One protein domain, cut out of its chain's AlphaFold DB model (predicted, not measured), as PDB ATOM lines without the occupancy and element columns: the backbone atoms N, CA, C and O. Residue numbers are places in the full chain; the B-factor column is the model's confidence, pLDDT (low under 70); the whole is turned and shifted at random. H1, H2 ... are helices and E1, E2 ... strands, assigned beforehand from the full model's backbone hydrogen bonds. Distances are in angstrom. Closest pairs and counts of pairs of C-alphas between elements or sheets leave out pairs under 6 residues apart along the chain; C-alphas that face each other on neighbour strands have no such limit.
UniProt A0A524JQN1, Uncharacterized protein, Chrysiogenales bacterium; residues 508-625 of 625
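AT A GLANCE: This is residues 508 to 625 of the 625 residues of an uncharacterized protein of Chrysiogenales bacterium (UniProt A0A524JQN1). Three small antiparallel sheets stand in a stack, only partly face to face: the strongly twisted sheet of E4 to E7 is in the middle, with the sheet of E1 to E3 over one of its faces and the sheet of E8 to E10 over the other. The short helix H1 follows the last strand at the end of the chain, and residues 618 to 623 stick out from the body. The printed part has 118 residues, with ten named strands, E1 to E10 in order along the chain, and then one named helix; each sheet is a meander, its strands side by side in chain order, and the class is mostly strand. The whole is compact, with a radius of gyration of the C-alphas of 15.4 A, and the C-alphas span 46 by 42 by 23 A.

IN THESE COORDINATES: The largest sheet holds E4, residues 538 to 543, E5, residues 547 to 553, E6, residues 566 to 573, and E7, residues 576 to 584. From first to last C-alpha, E5 is 19.9 A long, E6 22.3 A and E7 23.0 A. E7 bends by 53 degrees at residue 580. Before this sheet come E1, residues 511 to 516, E2, residues 519 to 524, and E3, residues 530 to 535; C-alpha 511 is at (27.463, -43.796, 13.834). After it come E8, residues 592 to 596, E9, residues 599 to 604, and E10, residues 607 to 612, where C-alpha 612 is at (9.026, -57.997, 7.996). H1, residues 616 to 621, is 8.3 A long and ends with C-alpha 621 at (9.232, -62.730, -5.778).

HOW THE PARTS SIT: The largest sheet runs E4, E5, E6, E7, with E4 and E7 as edge strands, and from edge to edge its strands' lines turn by 72 degrees. E4 and E5 are a hairpin, with N 541 and O 549 2.8 A apart; E5 and E6 are a hairpin too, at 151 degrees, with N 550 and O 570 2.8 A apart. E6 and E7 form a further hairpin, with N 569 and O 581 2.8 A apart. The sheet E1, E2, E3 is face to face with this one: the facing parts are 10.2 A centre to centre and the strands of the one stand at 13 degrees to those of the other. Between them the closest C-alphas of E1 and E5 are those of Tyr 513 and Phe 548, 7.1 A apart, and those of E3 and E7 are Val 533 and Lys 576, 5.9 A apart. Within that sheet, which is also strongly twisted, N 514 and O 521 of E1 and E2 are 3.0 A apart, and N 522 and O 531 of E2 and E3 are 2.9 A apart. The sheet E8, E9, E10 is face to face with the largest sheet as well, 10.6 A centre to centre, with the strands at 22 degrees. The closest C-alphas of E4 and E8 are those of Ile 543 and Glu 596, 6.8 A apart. In this sheet N 594 and O 601 of E8 and E9 are 2.9 A apart, and N 602 and O 609 of E9 and E10 are 2.8 A apart. H1 is not on any of the three sheets, and it is apart from E8 and E9. In H1 every O i to N i+4 pair is within hydrogen-bond range.

THE WHOLE: The two C-alphas farthest apart are those of Thr 527 and Gly 606, 46.4 A. The printed part has no cut, and residue 625 is the chain's last. The link from E5 to E6, residues 554 to 565, is long, and that from E7 to E8 is short; the others are tight. The mean pLDDT of the printed part is 79.3, and residues 555 to 566, 586 to 591 and 614 to 625 are under 70.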
ATOM      1  N   ASN A 508      27.766 -50.642  20.846       70.19
ATOM      2  CA  ASN A 508      28.919 -50.091  20.131       70.19
ATOM      3  C   ASN A 508      28.467 -49.443  18.810       70.19
ATOM      4  O   ASN A 508      28.947 -49.818  17.735       70.19
ATOM      5  N   ALA A 509      27.490 -48.529  18.868       79.19
ATOM      6  CA  ALA A 509      27.076 -47.763  17.700       79.19
ATOM      7  C   ALA A 509      28.317 -47.088  17.099       79.19
ATOM      8  O   ALA A 509      29.083 -46.440  17.805       79.19
ATOM      9  N   ARG A 510      28.551 -47.275  15.799       87.81
ATOM     10  CA  ARG A 510      29.679 -46.637  15.095       87.81
ATOM     11  C   ARG A 510      29.314 -45.254  14.569       87.81
ATOM     12  O   ARG A 510      30.187 -44.429  14.322       87.81
ATOM     13  N   GLU A 511      28.022 -45.005  14.410       91.62
ATOM     14  CA  GLU A 511      27.463 -43.796  13.834       91.62
ATOM     15  C   GLU A 511      26.104 -43.486  14.456       91.62
ATOM     16  O   GLU A 511      25.415 -44.378  14.958       91.62
ATOM     17  N   ILE A 512      25.724 -42.214  14.411       91.94
ATOM     18  CA  ILE A 512      24.396 -41.749  14.809       91.94
ATOM     19  C   ILE A 512      23.820 -40.834  13.741       91.94
ATOM     20  O   ILE A 512      24.556 -40.141  13.035       91.94
ATOM     21  N   TYR A 513      22.494 -40.786  13.671       92.62
ATOM     22  CA  TYR A 513      21.782 -39.932  12.733       92.62
ATOM     23  C   TYR A 513      20.969 -38.876  13.469       92.62
ATOM     24  O   TYR A 513      20.291 -39.148  14.463       92.62
ATOM     25  N   GLY A 514      21.033 -37.652  12.962       92.38
ATOM     26  CA  GLY A 514      20.312 -36.510  13.499       92.38
ATOM     27  C   GLY A 514      19.832 -35.588  12.393       92.38
ATOM     28  O   GLY A 514      20.116 -35.786  11.212       92.38
ATOM     29  N   LYS A 515      19.090 -34.564  12.788       92.12
ATOM     30  CA  LYS A 515      18.686 -33.467  11.915       92.12
ATOM     31  C   LYS A 515      19.580 -32.268  12.189       92.12
ATOM     32  O   LYS A 515      19.848 -31.983  13.357       92.12
ATOM     33  N   ARG A 516      20.019 -31.583  11.139       94.06
ATOM     34  CA  ARG A 516      20.791 -30.339  11.199       94.06
ATOM     35  C   ARG A 516      20.351 -29.427  10.068       94.06
ATOM     36  O   ARG A 516      20.441 -29.832   8.917       94.06
ATOM     37  N   ASP A 517      19.884 -28.221  10.374       91.62
ATOM     38  CA  ASP A 517      19.585 -27.191   9.364       91.62
ATOM     39  C   ASP A 517      18.703 -27.704   8.195       91.62
ATOM     40  O   ASP A 517      18.948 -27.415   7.024       91.62
ATOM     41  N   LYS A 518      17.661 -28.496   8.511       90.44
ATOM     42  CA  LYS A 518      16.758 -29.165   7.545       90.44
ATOM     43  C   LYS A 518      17.413 -30.249   6.676       90.44
ATOM     44  O   LYS A 518      16.908 -30.591   5.600       90.44
ATOM     45  N   ARG A 519      18.528 -30.811   7.129       94.38
ATOM     46  CA  ARG A 519      19.214 -31.973   6.550       94.38
ATOM     47  C   ARG A 519      19.237 -33.115   7.553       94.38
ATOM     48  O   ARG A 519      19.242 -32.893   8.761       94.38
ATOM     49  N   ILE A 520      19.281 -34.335   7.046       94.50
ATOM     50  CA  ILE A 520      19.660 -35.520   7.805       94.50
ATOM     51  C   ILE A 520      21.176 -35.593   7.741       94.50
ATOM     52  O   ILE A 520      21.756 -35.563   6.657       94.50
ATOM     53  N   VAL A 521      21.807 -35.697   8.898       95.75
ATOM     54  CA  VAL A 521      23.255 -35.822   9.010       95.75
ATOM     55  C   VAL A 521      23.610 -37.104   9.738       95.75
ATOM     56  O   VAL A 521      22.924 -37.509  10.682       95.75
ATOM     57  N   ARG A 522      24.696 -37.723   9.295       95.38
ATOM     58  CA  ARG A 522      25.370 -38.830   9.964       95.38
ATOM     59  C   ARG A 522      26.545 -38.249  10.732       95.38
ATOM     60  O   ARG A 522      27.295 -37.448  10.183       95.38
ATOM     61  N   LEU A 523      26.715 -38.651  11.981       94.69
ATOM     62  CA  LEU A 523      27.921 -38.387  12.751       94.69
ATOM     63  C   LEU A 523      28.627 -39.716  13.011       94.69
ATOM     64  O   LEU A 523      28.072 -40.594  13.671       94.69
ATOM     65  N   ASP A 524      29.849 -39.845  12.510       94.56
ATOM     66  CA  ASP A 524      30.728 -40.973  12.806       94.56
ATOM     67  C   ASP A 524      31.294 -40.816  14.226       94.56
ATOM     68  O   ASP A 524      31.913 -39.798  14.536       94.56
ATOM     69  N   LEU A 525      31.073 -41.790  15.112       92.50
ATOM     70  CA  LEU A 525      31.438 -41.647  16.529       92.50
ATOM     71  C   LEU A 525      32.943 -41.786  16.790       92.50
ATOM     72  O   LEU A 525      33.426 -41.290  17.805       92.50
ATOM     73  N   ASN A 526      33.697 -42.406  15.877       92.31
ATOM     74  CA  ASN A 526      35.143 -42.581  16.034       92.31
ATOM     75  C   ASN A 526      35.907 -41.318  15.629       92.31
ATOM     76  O   ASN A 526      36.868 -40.917  16.283       92.31
ATOM     77  N   THR A 527      35.489 -40.700  14.527       95.06
ATOM     78  CA  THR A 527      36.164 -39.533  13.940       95.06
ATOM     79  C   THR A 527      35.480 -38.212  14.291       95.06
ATOM     80  O   THR A 527      36.052 -37.137  14.090       95.06
ATOM     81  N   LEU A 528      34.242 -38.272  14.796       94.62
ATOM     82  CA  LEU A 528      33.348 -37.132  15.014       94.62
ATOM     83  C   LEU A 528      33.142 -36.292  13.748       94.62
ATOM     84  O   LEU A 528      32.879 -35.087  13.827       94.62
ATOM     85  N   THR A 529      33.311 -36.902  12.575       95.56
ATOM     86  CA  THR A 529      33.051 -36.270  11.280       95.56
ATOM     87  C   THR A 529      31.571 -36.363  10.945       95.56
ATOM     88  O   THR A 529      30.873 -37.269  11.404       95.56
ATOM     89  N   MET A 530      31.080 -35.361  10.218       95.06
ATOM     90  CA  MET A 530      29.665 -35.218   9.915       95.06
ATOM     91  C   MET A 530      29.449 -35.248   8.415       95.06
ATOM     92  O   MET A 530      29.983 -34.395   7.706       95.06
ATOM     93  N   ASP A 531      28.621 -36.184   7.978       96.19
ATOM     94  CA  ASP A 531      28.276 -36.381   6.580       96.19
ATOM     95  C   ASP A 531      26.817 -35.980   6.353       96.19
ATOM     96  O   ASP A 531      25.935 -36.255   7.174       96.19
ATOM     97  N   ASP A 532      26.554 -35.324   5.229       96.25
ATOM     98  CA  ASP A 532      25.198 -35.026   4.784       96.25
ATOM     99  C   ASP A 532      24.593 -36.264   4.117       96.25
ATOM    100  O   ASP A 532      25.128 -36.786   3.140       96.25
ATOM    101  N   VAL A 533      23.473 -36.735   4.659       96.06
ATOM    102  CA  VAL A 533      22.807 -37.969   4.228       96.06
ATOM    103  C   VAL A 533      21.673 -37.658   3.258       96.06
ATOM    104  O   VAL A 533      21.416 -38.422   2.327       96.06
ATOM    105  N   GLY A 534      20.975 -36.536   3.456       93.88
ATOM    106  CA  GLY A 534      19.813 -36.187   2.646       93.88
ATOM    107  C   GLY A 534      18.973 -35.041   3.211       93.88
ATOM    108  O   GLY A 534      19.254 -34.513   4.283       93.88
ATOM    109  N   PRO A 535      17.925 -34.613   2.491       92.50
ATOM    110  CA  PRO A 535      17.016 -33.577   2.971       92.50
ATOM    111  C   PRO A 535      16.130 -34.081   4.122       92.50
ATOM    112  O   PRO A 535      15.646 -35.210   4.099       92.50
ATOM    113  N   GLU A 536      15.841 -33.223   5.101       89.12
ATOM    114  CA  GLU A 536      14.870 -33.525   6.154       89.12
ATOM    115  C   GLU A 536      13.442 -33.351   5.619       89.12
ATOM    116  O   GLU A 536      12.885 -32.256   5.640       89.12
ATOM    117  N   ARG A 537      12.846 -34.445   5.146       88.88
ATOM    118  CA  ARG A 537      11.444 -34.558   4.713       88.88
ATOM    119  C   ARG A 537      10.637 -35.566   5.543       88.88
ATOM    120  O   ARG A 537       9.838 -36.321   5.003       88.88
ATOM    121  N   GLY A 538      10.911 -35.676   6.846       86.94
ATOM    122  CA  GLY A 538      10.406 -36.817   7.613       86.94
ATOM    123  C   GLY A 538      10.932 -36.962   9.037       86.94
ATOM    124  O   GLY A 538      11.433 -36.009   9.646       86.94
ATOM    125  N   GLN A 539      10.820 -38.173   9.581       86.81
ATOM    126  CA  GLN A 539      11.163 -38.504  10.969       86.81
ATOM    127  C   GLN A 539      12.217 -39.614  11.053       86.81
ATOM    128  O   GLN A 539      12.148 -40.601  10.325       86.81
ATOM    129  N   ILE A 540      13.182 -39.441  11.962       88.06
ATOM    130  CA  ILE A 540      14.202 -40.443  12.290       88.06
ATOM    131  C   ILE A 540      13.710 -41.244  13.497       88.06
ATOM    132  O   ILE A 540      13.308 -40.658  14.506       88.06
ATOM    133  N   PHE A 541      13.779 -42.566  13.393       85.75
ATOM    134  CA  PHE A 541      13.470 -43.528  14.441       85.75
ATOM    135  C   PHE A 541      14.757 -44.237  14.849       85.75
ATOM    136  O   PHE A 541      15.516 -44.685  13.994       85.75
ATOM    137  N   PHE A 542      14.987 -44.349  16.152       83.94
ATOM    138  CA  PHE A 542      16.093 -45.115  16.711       83.94
ATOM    139  C   PHE A 542      15.543 -46.365  17.395       83.94
ATOM    140  O   PHE A 542      14.660 -46.271  18.252       83.94
ATOM    141  N   ILE A 543      16.076 -47.525  17.020       78.06
ATOM    142  CA  ILE A 543      15.703 -48.824  17.568       78.06
ATOM    143  C   ILE A 543      16.959 -49.466  18.146       78.06
ATOM    144  O   ILE A 543      17.914 -49.788  17.446       78.06
ATOM    145  N   SER A 544      16.974 -49.636  19.465       71.06
ATOM    146  CA  SER A 544      18.126 -50.210  20.154       71.06
ATOM    147  C   SER A 544      18.288 -51.715  19.852       71.06
ATOM    148  O   SER A 544      17.286 -52.438  19.778       71.06
ATOM    149  N   PRO A 545      19.536 -52.225  19.752       70.25
ATOM    150  CA  PRO A 545      20.796 -51.486  19.867       70.25
ATOM    151  C   PRO A 545      21.327 -51.056  18.487       70.25
ATOM    152  O   PRO A 545      21.832 -51.888  17.739       70.25
ATOM    153  N   GLY A 546      21.255 -49.759  18.172       76.31
ATOM    154  CA  GLY A 546      22.035 -49.162  17.080       76.31
ATOM    155  C   GLY A 546      21.380 -49.063  15.698       76.31
ATOM    156  O   GLY A 546      22.036 -48.552  14.798       76.31
ATOM    157  N   ASP A 547      20.128 -49.491  15.511       85.31
ATOM    158  CA  ASP A 547      19.463 -49.406  14.204       85.31
ATOM    159  C   ASP A 547      18.741 -48.057  14.056       85.31
ATOM    160  O   ASP A 547      17.975 -47.632  14.929       85.31
ATOM    161  N   PHE A 548      18.964 -47.376  12.932       88.94
ATOM    162  CA  PHE A 548      18.321 -46.103  12.622       88.94
ATOM    163  C   PHE A 548      17.455 -46.242  11.376       88.94
ATOM    164  O   PHE A 548      17.903 -46.696  10.328       88.94
ATOM    165  N   PHE A 549      16.209 -45.796  11.474       90.19
ATOM    166  CA  PHE A 549      15.273 -45.787  10.360       90.19
ATOM    167  C   PHE A 549      14.816 -44.369  10.072       90.19
ATOM    168  O   PHE A 549      14.735 -43.521  10.960       90.19
ATOM    169  N   TYR A 550      14.473 -44.118   8.821       90.62
ATOM    170  CA  TYR A 550      13.934 -42.846   8.386       90.62
ATOM    171  C   TYR A 550      12.613 -43.060   7.664       90.62
ATOM    172  O   TYR A 550      12.549 -43.815   6.698       90.62
ATOM    173  N   SER A 551      11.561 -42.399   8.141       88.62
ATOM    174  CA  SER A 551      10.280 -42.323   7.444       88.62
ATOM    175  C   SER A 551      10.204 -40.984   6.730       88.62
ATOM    176  O   SER A 551      10.044 -39.952   7.382       88.62
ATOM    177  N   GLU A 552      10.294 -41.005   5.407       88.88
ATOM    178  CA  GLU A 552      10.063 -39.855   4.536       88.88
ATOM    179  C   GLU A 552       8.569 -39.702   4.239       88.88
ATOM    180  O   GLU A 552       7.846 -40.684   4.045       88.88
ATOM    181  N   HIS A 553       8.130 -38.451   4.224       84.44
ATOM    182  CA  HIS A 553       6.765 -38.009   3.997       84.44
ATOM    183  C   HIS A 553       6.667 -37.374   2.602       84.44
ATOM    184  O   HIS A 553       7.582 -36.660   2.182       84.44
ATOM    185  N   GLU A 554       5.576 -37.623   1.879       75.12
ATOM    186  CA  GLU A 554       5.357 -37.073   0.534       75.12
ATOM    187  C   GLU A 554       5.227 -35.539   0.565       75.12
ATOM    188  O   GLU A 554       5.821 -34.842  -0.264       75.12
ATOM    189  N   ALA A 555       4.498 -35.002   1.544       69.88
ATOM    190  CA  ALA A 555       4.345 -33.574   1.778       69.88
ATOM    191  C   ALA A 555       5.154 -33.150   3.016       69.88
ATOM    192  O   ALA A 555       4.831 -33.510   4.148       69.88
ATOM    193  N   TRP A 556       6.195 -32.331   2.815       62.28
ATOM    194  CA  TRP A 556       6.993 -31.781   3.913       62.28
ATOM    195  C   TRP A 556       7.139 -30.249   3.855       62.28
ATOM    196  O   TRP A 556       7.568 -29.726   2.823       62.28
ATOM    197  N   PRO A 557       6.876 -29.521   4.960       64.56
ATOM    198  CA  PRO A 557       6.292 -30.016   6.210       64.56
ATOM    199  C   PRO A 557       4.861 -30.531   5.971       64.56
ATOM    200  O   PRO A 557       4.205 -30.046   5.045       64.56
ATOM    201  N   PRO A 558       4.369 -31.500   6.764       60.81
ATOM    202  CA  PRO A 558       3.009 -31.996   6.611       60.81
ATOM    203  C   PRO A 558       2.052 -30.811   6.745       60.81
ATOM    204  O   PRO A 558       2.013 -30.142   7.780       60.81
ATOM    205  N   GLY A 559       1.334 -30.493   5.667       55.91
ATOM    206  CA  GLY A 559       0.353 -29.417   5.692       55.91
ATOM    207  C   GLY A 559      -0.702 -29.732   6.749       55.91
ATOM    208  O   GLY A 559      -1.151 -30.875   6.844       55.91
ATOM    209  N   HIS A 560      -1.110 -28.735   7.535       50.25
ATOM    210  CA  HIS A 560      -2.243 -28.841   8.457       50.25
ATOM    211  C   HIS A 560      -3.536 -29.101   7.655       50.25
ATOM    212  O   HIS A 560      -4.296 -28.176   7.389       50.25
ATOM    213  N   GLY A 561      -3.760 -30.334   7.193       52.88
ATOM    214  CA  GLY A 561      -4.965 -30.721   6.455       52.88
ATOM    215  C   GLY A 561      -4.783 -31.659   5.260       52.88
ATOM    216  O   GLY A 561      -5.801 -32.064   4.706       52.88
ATOM    217  N   ASN A 562      -3.560 -32.037   4.860       49.72
ATOM    218  CA  ASN A 562      -3.372 -33.042   3.804       49.72
ATOM    219  C   ASN A 562      -2.609 -34.255   4.365       49.72
ATOM    220  O   ASN A 562      -1.425 -34.118   4.677       49.72
ATOM    221  N   PRO A 563      -3.271 -35.407   4.571       53.56
ATOM    222  CA  PRO A 563      -2.613 -36.599   5.087       53.56
ATOM    223  C   PRO A 563      -1.619 -37.118   4.043       53.56
ATOM    224  O   PRO A 563      -1.985 -37.307   2.884       53.56
ATOM    225  N   ASP A 564      -0.364 -37.331   4.449       56.78
ATOM    226  CA  ASP A 564       0.635 -38.017   3.625       56.78
ATOM    227  C   ASP A 564       0.059 -39.342   3.117       56.78
ATOM    228  O   ASP A 564      -0.250 -40.231   3.914       56.78
ATOM    229  N   LYS A 565      -0.097 -39.471   1.794       59.41
ATOM    230  CA  LYS A 565      -0.719 -40.647   1.166       59.41
ATOM    231  C   LYS A 565       0.213 -41.844   1.084       59.41
ATOM    232  O   LYS A 565      -0.252 -42.967   0.906       59.41
ATOM    233  N   TRP A 566       1.513 -41.624   1.217       62.38
ATOM    234  CA  TRP A 566       2.486 -42.698   1.306       62.38
ATOM    235  C   TRP A 566       3.716 -42.277   2.099       62.38
ATOM    236  O   TRP A 566       4.055 -41.097   2.204       62.38
ATOM    237  N   ARG A 567       4.372 -43.275   2.695       75.50
ATOM    238  CA  ARG A 567       5.624 -43.110   3.442       75.50
ATOM    239  C   ARG A 567       6.692 -43.996   2.833       75.50
ATOM    240  O   ARG A 567       6.461 -45.192   2.643       75.50
ATOM    241  N   LYS A 568       7.865 -43.430   2.550       89.00
ATOM    242  CA  LYS A 568       9.051 -44.228   2.215       89.00
ATOM    243  C   LYS A 568       9.845 -44.472   3.482       89.00
ATOM    244  O   LYS A 568      10.152 -43.534   4.212       89.00
ATOM    245  N   ILE A 569      10.163 -45.731   3.736       90.31
ATOM    246  CA  ILE A 569      10.959 -46.153   4.876       90.31
ATOM    247  C   ILE A 569      12.353 -46.516   4.382       90.31
ATOM    248  O   ILE A 569      12.505 -47.286   3.430       90.31
ATOM    249  N   TYR A 570      13.358 -45.971   5.053       91.62
ATOM    250  CA  TYR A 570      14.765 -46.213   4.786       91.62
ATOM    251  C   TYR A 570      15.448 -46.741   6.043       91.62
ATOM    252  O   TYR A 570      15.123 -46.318   7.152       91.62
ATOM    253  N   HIS A 571      16.422 -47.624   5.860       92.06
ATOM    254  CA  HIS A 571      17.436 -47.919   6.860       92.06
ATOM    255  C   HIS A 571      18.576 -46.913   6.694       92.06
ATOM    256  O   HIS A 571      19.048 -46.694   5.576       92.06
ATOM    257  N   LEU A 572      18.988 -46.271   7.780       92.06
ATOM    258  CA  LEU A 572      20.120 -45.355   7.794       92.06
ATOM    259  C   LEU A 572      21.358 -46.137   8.225       92.06
ATOM    260  O   LEU A 572      21.466 -46.526   9.386       92.06
ATOM    261  N   GLN A 573      22.264 -46.386   7.282       92.19
ATOM    262  CA  GLN A 573      23.472 -47.163   7.534       92.19
ATOM    263  C   GLN A 573      24.622 -46.699   6.635       92.19
ATOM    264  O   GLN A 573      24.428 -46.451   5.441       92.19
ATOM    265  N   ASP A 574      25.820 -46.601   7.209       92.62
ATOM    266  CA  ASP A 574      27.073 -46.237   6.542       92.62
ATOM    267  C   ASP A 574      26.960 -44.913   5.760       92.62
ATOM    268  O   ASP A 574      27.430 -44.780   4.625       92.62
ATOM    269  N   GLY A 575      26.268 -43.933   6.354       92.56
ATOM    270  CA  GLY A 575      26.021 -42.611   5.772       92.56
ATOM    271  C   GLY A 575      25.031 -42.589   4.611       92.56
ATOM    272  O   GLY A 575      24.974 -41.603   3.877       92.56
ATOM    273  N   LYS A 576      24.252 -43.657   4.415       94.19
ATOM    274  CA  LYS A 576      23.323 -43.793   3.286       94.19
ATOM    275  C   LYS A 576      21.896 -44.033   3.760       94.19
ATOM    276  O   LYS A 576      21.659 -44.669   4.783       94.19
ATOM    277  N   MET A 577      20.937 -43.571   2.957       93.62
ATOM    278  CA  MET A 577      19.531 -43.963   3.070       93.62
ATOM    279  C   MET A 577      19.285 -45.189   2.192       93.62
ATOM    280  O   MET A 577      19.134 -45.075   0.974       93.62
ATOM    281  N   VAL A 578      19.253 -46.371   2.797       92.56
ATOM    282  CA  VAL A 578      18.944 -47.624   2.105       92.56
ATOM    283  C   VAL A 578      17.431 -47.790   2.071       92.56
ATOM    284  O   VAL A 578      16.800 -48.006   3.101       92.56
ATOM    285  N   PHE A 579      16.830 -47.658   0.891       91.38
ATOM    286  CA  PHE A 579      15.385 -47.805   0.730       91.38
ATOM    287  C   PHE A 579      14.928 -49.218   1.118       91.38
ATOM    288  O   PHE A 579      15.452 -50.200   0.595       91.38
ATOM    289  N   LEU A 580      13.944 -49.304   2.016       87.00
ATOM    290  CA  LEU A 580      13.351 -50.569   2.451       87.00
ATOM    291  C   LEU A 580      11.985 -50.794   1.814       87.00
ATOM    292  O   LEU A 580      11.728 -51.856   1.257       87.00
ATOM    293  N   LYS A 581      11.085 -49.811   1.934       86.62
ATOM    294  CA  LYS A 581       9.693 -49.976   1.509       86.62
ATOM    295  C   LYS A 581       9.022 -48.643   1.225       86.62
ATOM    296  O   LYS A 581       9.273 -47.656   1.911       86.62
ATOM    297  N   GLN A 582       8.101 -48.648   0.269       87.56
ATOM    298  CA  GLN A 582       7.087 -47.612   0.121       87.56
ATOM    299  C   GLN A 582       5.750 -48.170   0.609       87.56
ATOM    300  O   GLN A 582       5.332 -49.251   0.193       87.56
ATOM    301  N   LEU A 583       5.115 -47.450   1.526       84.31
ATOM    302  CA  LEU A 583       3.810 -47.784   2.076       84.31
ATOM    303  C   LEU A 583       2.766 -46.910   1.394       84.31
ATOM    304  O   LEU A 583       2.754 -45.709   1.647       84.31
ATOM    305  N   ASP A 584       1.903 -47.503   0.573       77.69
ATOM    306  CA  ASP A 584       0.779 -46.802  -0.050       77.69
ATOM    307  C   ASP A 584      -0.481 -46.957   0.813       77.69
ATOM    308  O   ASP A 584      -0.983 -48.071   1.011       77.69
ATOM    309  N   PHE A 585      -0.993 -45.838   1.328       73.31
ATOM    310  CA  PHE A 585      -2.259 -45.798   2.059       73.31
ATOM    311  C   PHE A 585      -3.413 -45.705   1.059       73.31
ATOM    312  O   PHE A 585      -3.421 -44.849   0.173       73.31
ATOM    313  N   GLN A 586      -4.388 -46.607   1.168       65.88
ATOM    314  CA  GLN A 586      -5.533 -46.635   0.249       65.88
ATOM    315  C   GLN A 586      -6.677 -45.715   0.707       65.88
ATOM    316  O   GLN A 586      -7.583 -45.429  -0.078       65.88
ATOM    317  N   GLY A 587      -6.654 -45.245   1.958       64.75
ATOM    318  CA  GLY A 587      -7.677 -44.399   2.559       64.75
ATOM    319  C   GLY A 587      -7.235 -42.955   2.844       64.75
ATOM    320  O   GLY A 587      -6.050 -42.636   2.842       64.75
ATOM    321  N   PRO A 588      -8.198 -42.058   3.134       58.34
ATOM    322  CA  PRO A 588      -7.931 -40.680   3.554       58.34
ATOM    323  C   PRO A 588      -7.490 -40.557   5.026       58.34
ATOM    324  O   PRO A 588      -7.271 -39.447   5.505       58.34
ATOM    325  N   SER A 589      -7.432 -41.662   5.775       58.28
ATOM    326  CA  SER A 589      -7.091 -41.666   7.199       58.28
ATOM    327  C   SER A 589      -5.579 -41.750   7.407       58.28
ATOM    328  O   SER A 589      -4.861 -42.397   6.649       58.28
ATOM    329  N   PHE A 590      -5.087 -41.096   8.465       59.47
ATOM    330  CA  PHE A 590      -3.706 -41.254   8.906       59.47
ATOM    331  C   PHE A 590      -3.495 -42.704   9.323       59.47
ATOM    332  O   PHE A 590      -3.988 -43.139  10.364       59.47
ATOM    333  N   GLY A 591      -2.763 -43.461   8.514       62.56
ATOM    334  CA  GLY A 591      -2.269 -44.734   8.982       62.56
ATOM    335  C   GLY A 591      -1.159 -44.513  10.005       62.56
ATOM    336  O   GLY A 591      -0.243 -43.709   9.799       62.56
ATOM    337  N   HIS A 592      -1.249 -45.204  11.133       72.88
ATOM    338  CA  HIS A 592      -0.180 -45.198  12.120       72.88
ATOM    339  C   HIS A 592       0.895 -46.191  11.676       72.88
ATOM    340  O   HIS A 592       0.586 -47.325  11.299       72.88
ATOM    341  N   VAL A 593       2.149 -45.741  11.695       77.94
ATOM    342  CA  VAL A 593       3.318 -46.552  11.344       77.94
ATOM    343  C   VAL A 593       4.191 -46.672  12.573       77.94
ATOM    344  O   VAL A 593       4.658 -45.659  13.098       77.94
ATOM    345  N   TRP A 594       4.428 -47.904  12.994       80.19
ATOM    346  CA  TRP A 594       5.410 -48.236  14.012       80.19
ATOM    347  C   TRP A 594       6.532 -49.005  13.339       80.19
ATOM    348  O   TRP A 594       6.290 -49.995  12.653       80.19
ATOM    349  N   ILE A 595       7.751 -48.505  13.501       81.50
ATOM    350  CA  ILE A 595       8.948 -49.173  13.006       81.50
ATOM    351  C   ILE A 595       9.562 -49.921  14.183       81.50
ATOM    352  O   ILE A 595       9.773 -49.347  15.254       81.50
ATOM    353  N   GLU A 596       9.811 -51.203  13.966       81.62
ATOM    354  CA  GLU A 596      10.363 -52.167  14.908       81.62
ATOM    355  C   GLU A 596      11.610 -52.788  14.264       81.62
ATOM    356  O   GLU A 596      11.772 -52.760  13.045       81.62
ATOM    357  N   LYS A 597      12.512 -53.374  15.060       78.94
ATOM    358  CA  LYS A 597      13.751 -53.963  14.514       78.94
ATOM    359  C   LYS A 597      13.457 -55.004  13.431       78.94
ATOM    360  O   LYS A 597      14.145 -55.083  12.420       78.94
ATOM    361  N   SER A 598      12.416 -55.795  13.660       80.12
ATOM    362  CA  SER A 598      12.024 -56.892  12.787       80.12
ATOM    363  C   SER A 598      11.190 -56.445  11.591       80.12
ATOM    364  O   SER A 598      10.980 -57.260  10.698       80.12
ATOM    365  N   GLY A 599      10.663 -55.216  11.558       84.94
ATOM    366  CA  GLY A 599       9.678 -54.839  10.547       84.94
ATOM    367  C   GLY A 599       8.912 -53.542  10.802       84.94
ATOM    368  O   GLY A 599       9.274 -52.714  11.631       84.94
ATOM    369  N   ILE A 600       7.822 -53.370  10.060       84.88
ATOM    370  CA  ILE A 600       6.891 -52.252  10.175       84.88
ATOM    371  C   ILE A 600       5.509 -52.793  10.506       84.88
ATOM    372  O   ILE A 600       4.968 -53.613   9.762       84.88
ATOM    373  N   THR A 601       4.897 -52.239  11.544       82.44
ATOM    374  CA  THR A 601       3.471 -52.386  11.806       82.44
ATOM    375  C   THR A 601       2.735 -51.165  11.253       82.44
ATOM    376  O   THR A 601       3.041 -50.019  11.581       82.44
ATOM    377  N   LEU A 602       1.757 -51.414  10.388       82.44
ATOM    378  CA  LEU A 602       0.910 -50.427   9.735       82.44
ATOM    379  C   LEU A 602      -0.530 -50.620  10.198       82.44
ATOM    380  O   LEU A 602      -1.080 -51.705  10.022       82.44
ATOM    381  N   ARG A 603      -1.178 -49.582  10.722       75.50
ATOM    382  CA  ARG A 603      -2.615 -49.636  11.027       75.50
ATOM    383  C   ARG A 603      -3.379 -48.625  10.198       75.50
ATOM    384  O   ARG A 603      -3.129 -47.431  10.314       75.50
ATOM    385  N   GLU A 604      -4.342 -49.102   9.419       75.31
ATOM    386  CA  GLU A 604      -5.187 -48.287   8.547       75.31
ATOM    387  C   GLU A 604      -6.630 -48.808   8.602       75.31
ATOM    388  O   GLU A 604      -6.879 -49.994   8.390       75.31
ATOM    389  N   ASN A 605      -7.596 -47.935   8.910       71.94
ATOM    390  CA  ASN A 605      -9.030 -48.274   8.967       71.94
ATOM    391  C   ASN A 605      -9.352 -49.517   9.827       71.94
ATOM    392  O   ASN A 605     -10.195 -50.338   9.476       71.94
ATOM    393  N   GLY A 606      -8.645 -49.673  10.951       70.00
ATOM    394  CA  GLY A 606      -8.805 -50.807  11.866       70.00
ATOM    395  C   GLY A 606      -8.143 -52.110  11.413       70.00
ATOM    396  O   GLY A 606      -8.107 -53.056  12.196       70.00
ATOM    397  N   MET A 607      -7.574 -52.157  10.206       73.81
ATOM    398  CA  MET A 607      -6.739 -53.265   9.753       73.81
ATOM    399  C   MET A 607      -5.289 -53.030  10.164       73.81
ATOM    400  O   MET A 607      -4.746 -51.948   9.937       73.81
ATOM    401  N   THR A 608      -4.655 -54.057  10.721       78.44
ATOM    402  CA  THR A 608      -3.214 -54.077  10.976       78.44
ATOM    403  C   THR A 608      -2.533 -54.889   9.878       78.44
ATOM    404  O   THR A 608      -2.898 -56.039   9.641       78.44
ATOM    405  N   ARG A 609      -1.548 -54.299   9.205       82.75
ATOM    406  CA  ARG A 609      -0.649 -54.961   8.255       82.75
ATOM    407  C   ARG A 609       0.756 -54.932   8.830       82.75
ATOM    408  O   ARG A 609       1.148 -53.939   9.431       82.75
ATOM    409  N   ILE A 610       1.502 -56.012   8.654       80.81
ATOM    410  CA  ILE A 610       2.857 -56.137   9.190       80.81
ATOM    411  C   ILE A 610       3.781 -56.524   8.047       80.81
ATOM    412  O   ILE A 610       3.466 -57.425   7.269       80.81
ATOM    413  N   PHE A 611       4.902 -55.822   7.947       82.44
ATOM    414  CA  PHE A 611       5.924 -56.032   6.931       82.44
ATOM    415  C   PHE A 611       7.228 -56.389   7.633       82.44
ATOM    416  O   PHE A 611       7.742 -55.580   8.394       82.44
ATOM    417  N   ALA A 612       7.758 -57.586   7.404       80.81
ATOM    418  CA  ALA A 612       9.026 -57.997   7.996       80.81
ATOM    419  C   ALA A 612      10.226 -57.388   7.252       80.81
ATOM    420  O   ALA A 612      10.146 -57.109   6.055       80.81
ATOM    421  N   PHE A 613      11.349 -57.234   7.950       77.38
ATOM    422  CA  PHE A 613      12.649 -56.892   7.384       77.38
ATOM    423  C   PHE A 613      13.617 -58.091   7.478       77.38
ATOM    424  O   PHE A 613      13.829 -58.611   8.576       77.38
ATOM    425  N   PRO A 614      14.237 -58.530   6.364       67.44
ATOM    426  CA  PRO A 614      13.847 -58.221   4.987       67.44
ATOM    427  C   PRO A 614      12.472 -58.828   4.647       67.44
ATOM    428  O   PRO A 614      12.060 -59.832   5.233       67.44
ATOM    429  N   ASP A 615      11.765 -58.228   3.689       67.38
ATOM    430  CA  ASP A 615      10.464 -58.721   3.225       67.38
ATOM    431  C   ASP A 615      10.671 -60.019   2.429       67.38
ATOM    432  O   ASP A 615      11.100 -60.004   1.277       67.38
ATOM    433  N   LEU A 616      10.397 -61.167   3.058       60.91
ATOM    434  CA  LEU A 616      10.582 -62.482   2.438       60.91
ATOM    435  C   LEU A 616       9.668 -62.717   1.236       60.91
ATOM    436  O   LEU A 616      10.042 -63.466   0.339       60.91
ATOM    437  N   GLY A 617       8.481 -62.102   1.201       61.44
ATOM    438  CA  GLY A 617       7.604 -62.184   0.034       61.44
ATOM    439  C   GLY A 617       8.230 -61.474  -1.163       61.44
ATOM    440  O   GLY A 617       8.196 -61.984  -2.282       61.44
ATOM    441  N   GLU A 618       8.872 -60.336  -0.909       55.00
ATOM    442  CA  GLU A 618       9.623 -59.593  -1.916       55.00
ATOM    443  C   GLU A 618      10.914 -60.314  -2.337       55.00
ATOM    444  O   GLU A 618      11.219 -60.352  -3.529       55.00
ATOM    445  N   LEU A 619      11.643 -60.932  -1.401       59.56
ATOM    446  CA  LEU A 619      12.817 -61.755  -1.721       59.56
ATOM    447  C   LEU A 619      12.439 -62.978  -2.566       59.56
ATOM    448  O   LEU A 619      13.058 -63.197  -3.605       59.56
ATOM    449  N   ARG A 620      11.368 -63.696  -2.203       62.94
ATOM    450  CA  ARG A 620      10.807 -64.810  -2.992       62.94
ATOM    451  C   ARG A 620      10.383 -64.384  -4.385       62.94
ATOM    452  O   ARG A 620      10.736 -65.030  -5.363       62.94
ATOM    453  N   PHE A 621       9.644 -63.279  -4.487       60.91
ATOM    454  CA  PHE A 621       9.232 -62.730  -5.778       60.91
ATOM    455  C   PHE A 621      10.437 -62.387  -6.667       60.91
ATOM    456  O   PHE A 621      10.378 -62.565  -7.882       60.91
ATOM    457  N   LYS A 622      11.540 -61.925  -6.065       53.56
ATOM    458  CA  LYS A 622      12.792 -61.609  -6.764       53.56
ATOM    459  C   LYS A 622      13.719 -62.818  -6.971       53.56
ATOM    460  O   LYS A 622      14.751 -62.645  -7.614       53.56
ATOM    461  N   GLY A 623      13.380 -64.007  -6.463       47.59
ATOM    462  CA  GLY A 623      14.235 -65.200  -6.533       47.59
ATOM    463  C   GLY A 623      15.542 -65.064  -5.745       47.59
ATOM    464  O   GLY A 623      16.585 -65.527  -6.200       47.59
ATOM    465  N   LEU A 624      15.497 -64.355  -4.616       52.81
ATOM    466  CA  LEU A 624      16.644 -64.036  -3.761       52.81
ATOM    467  C   LEU A 624      16.580 -64.736  -2.388       52.81
ATOM    468  O   LEU A 624      17.356 -64.359  -1.507       52.81
ATOM    469  N   ASP A 625      15.635 -65.663  -2.178       51.16
ATOM    470  CA  ASP A 625      15.438 -66.381  -0.907       51.16
ATOM    471  C   ASP A 625      16.214 -67.701  -0.784       51.16
ATOM    472  O   ASP A 625      16.492 -68.350  -1.819       51.16
TER     473      ASP A 625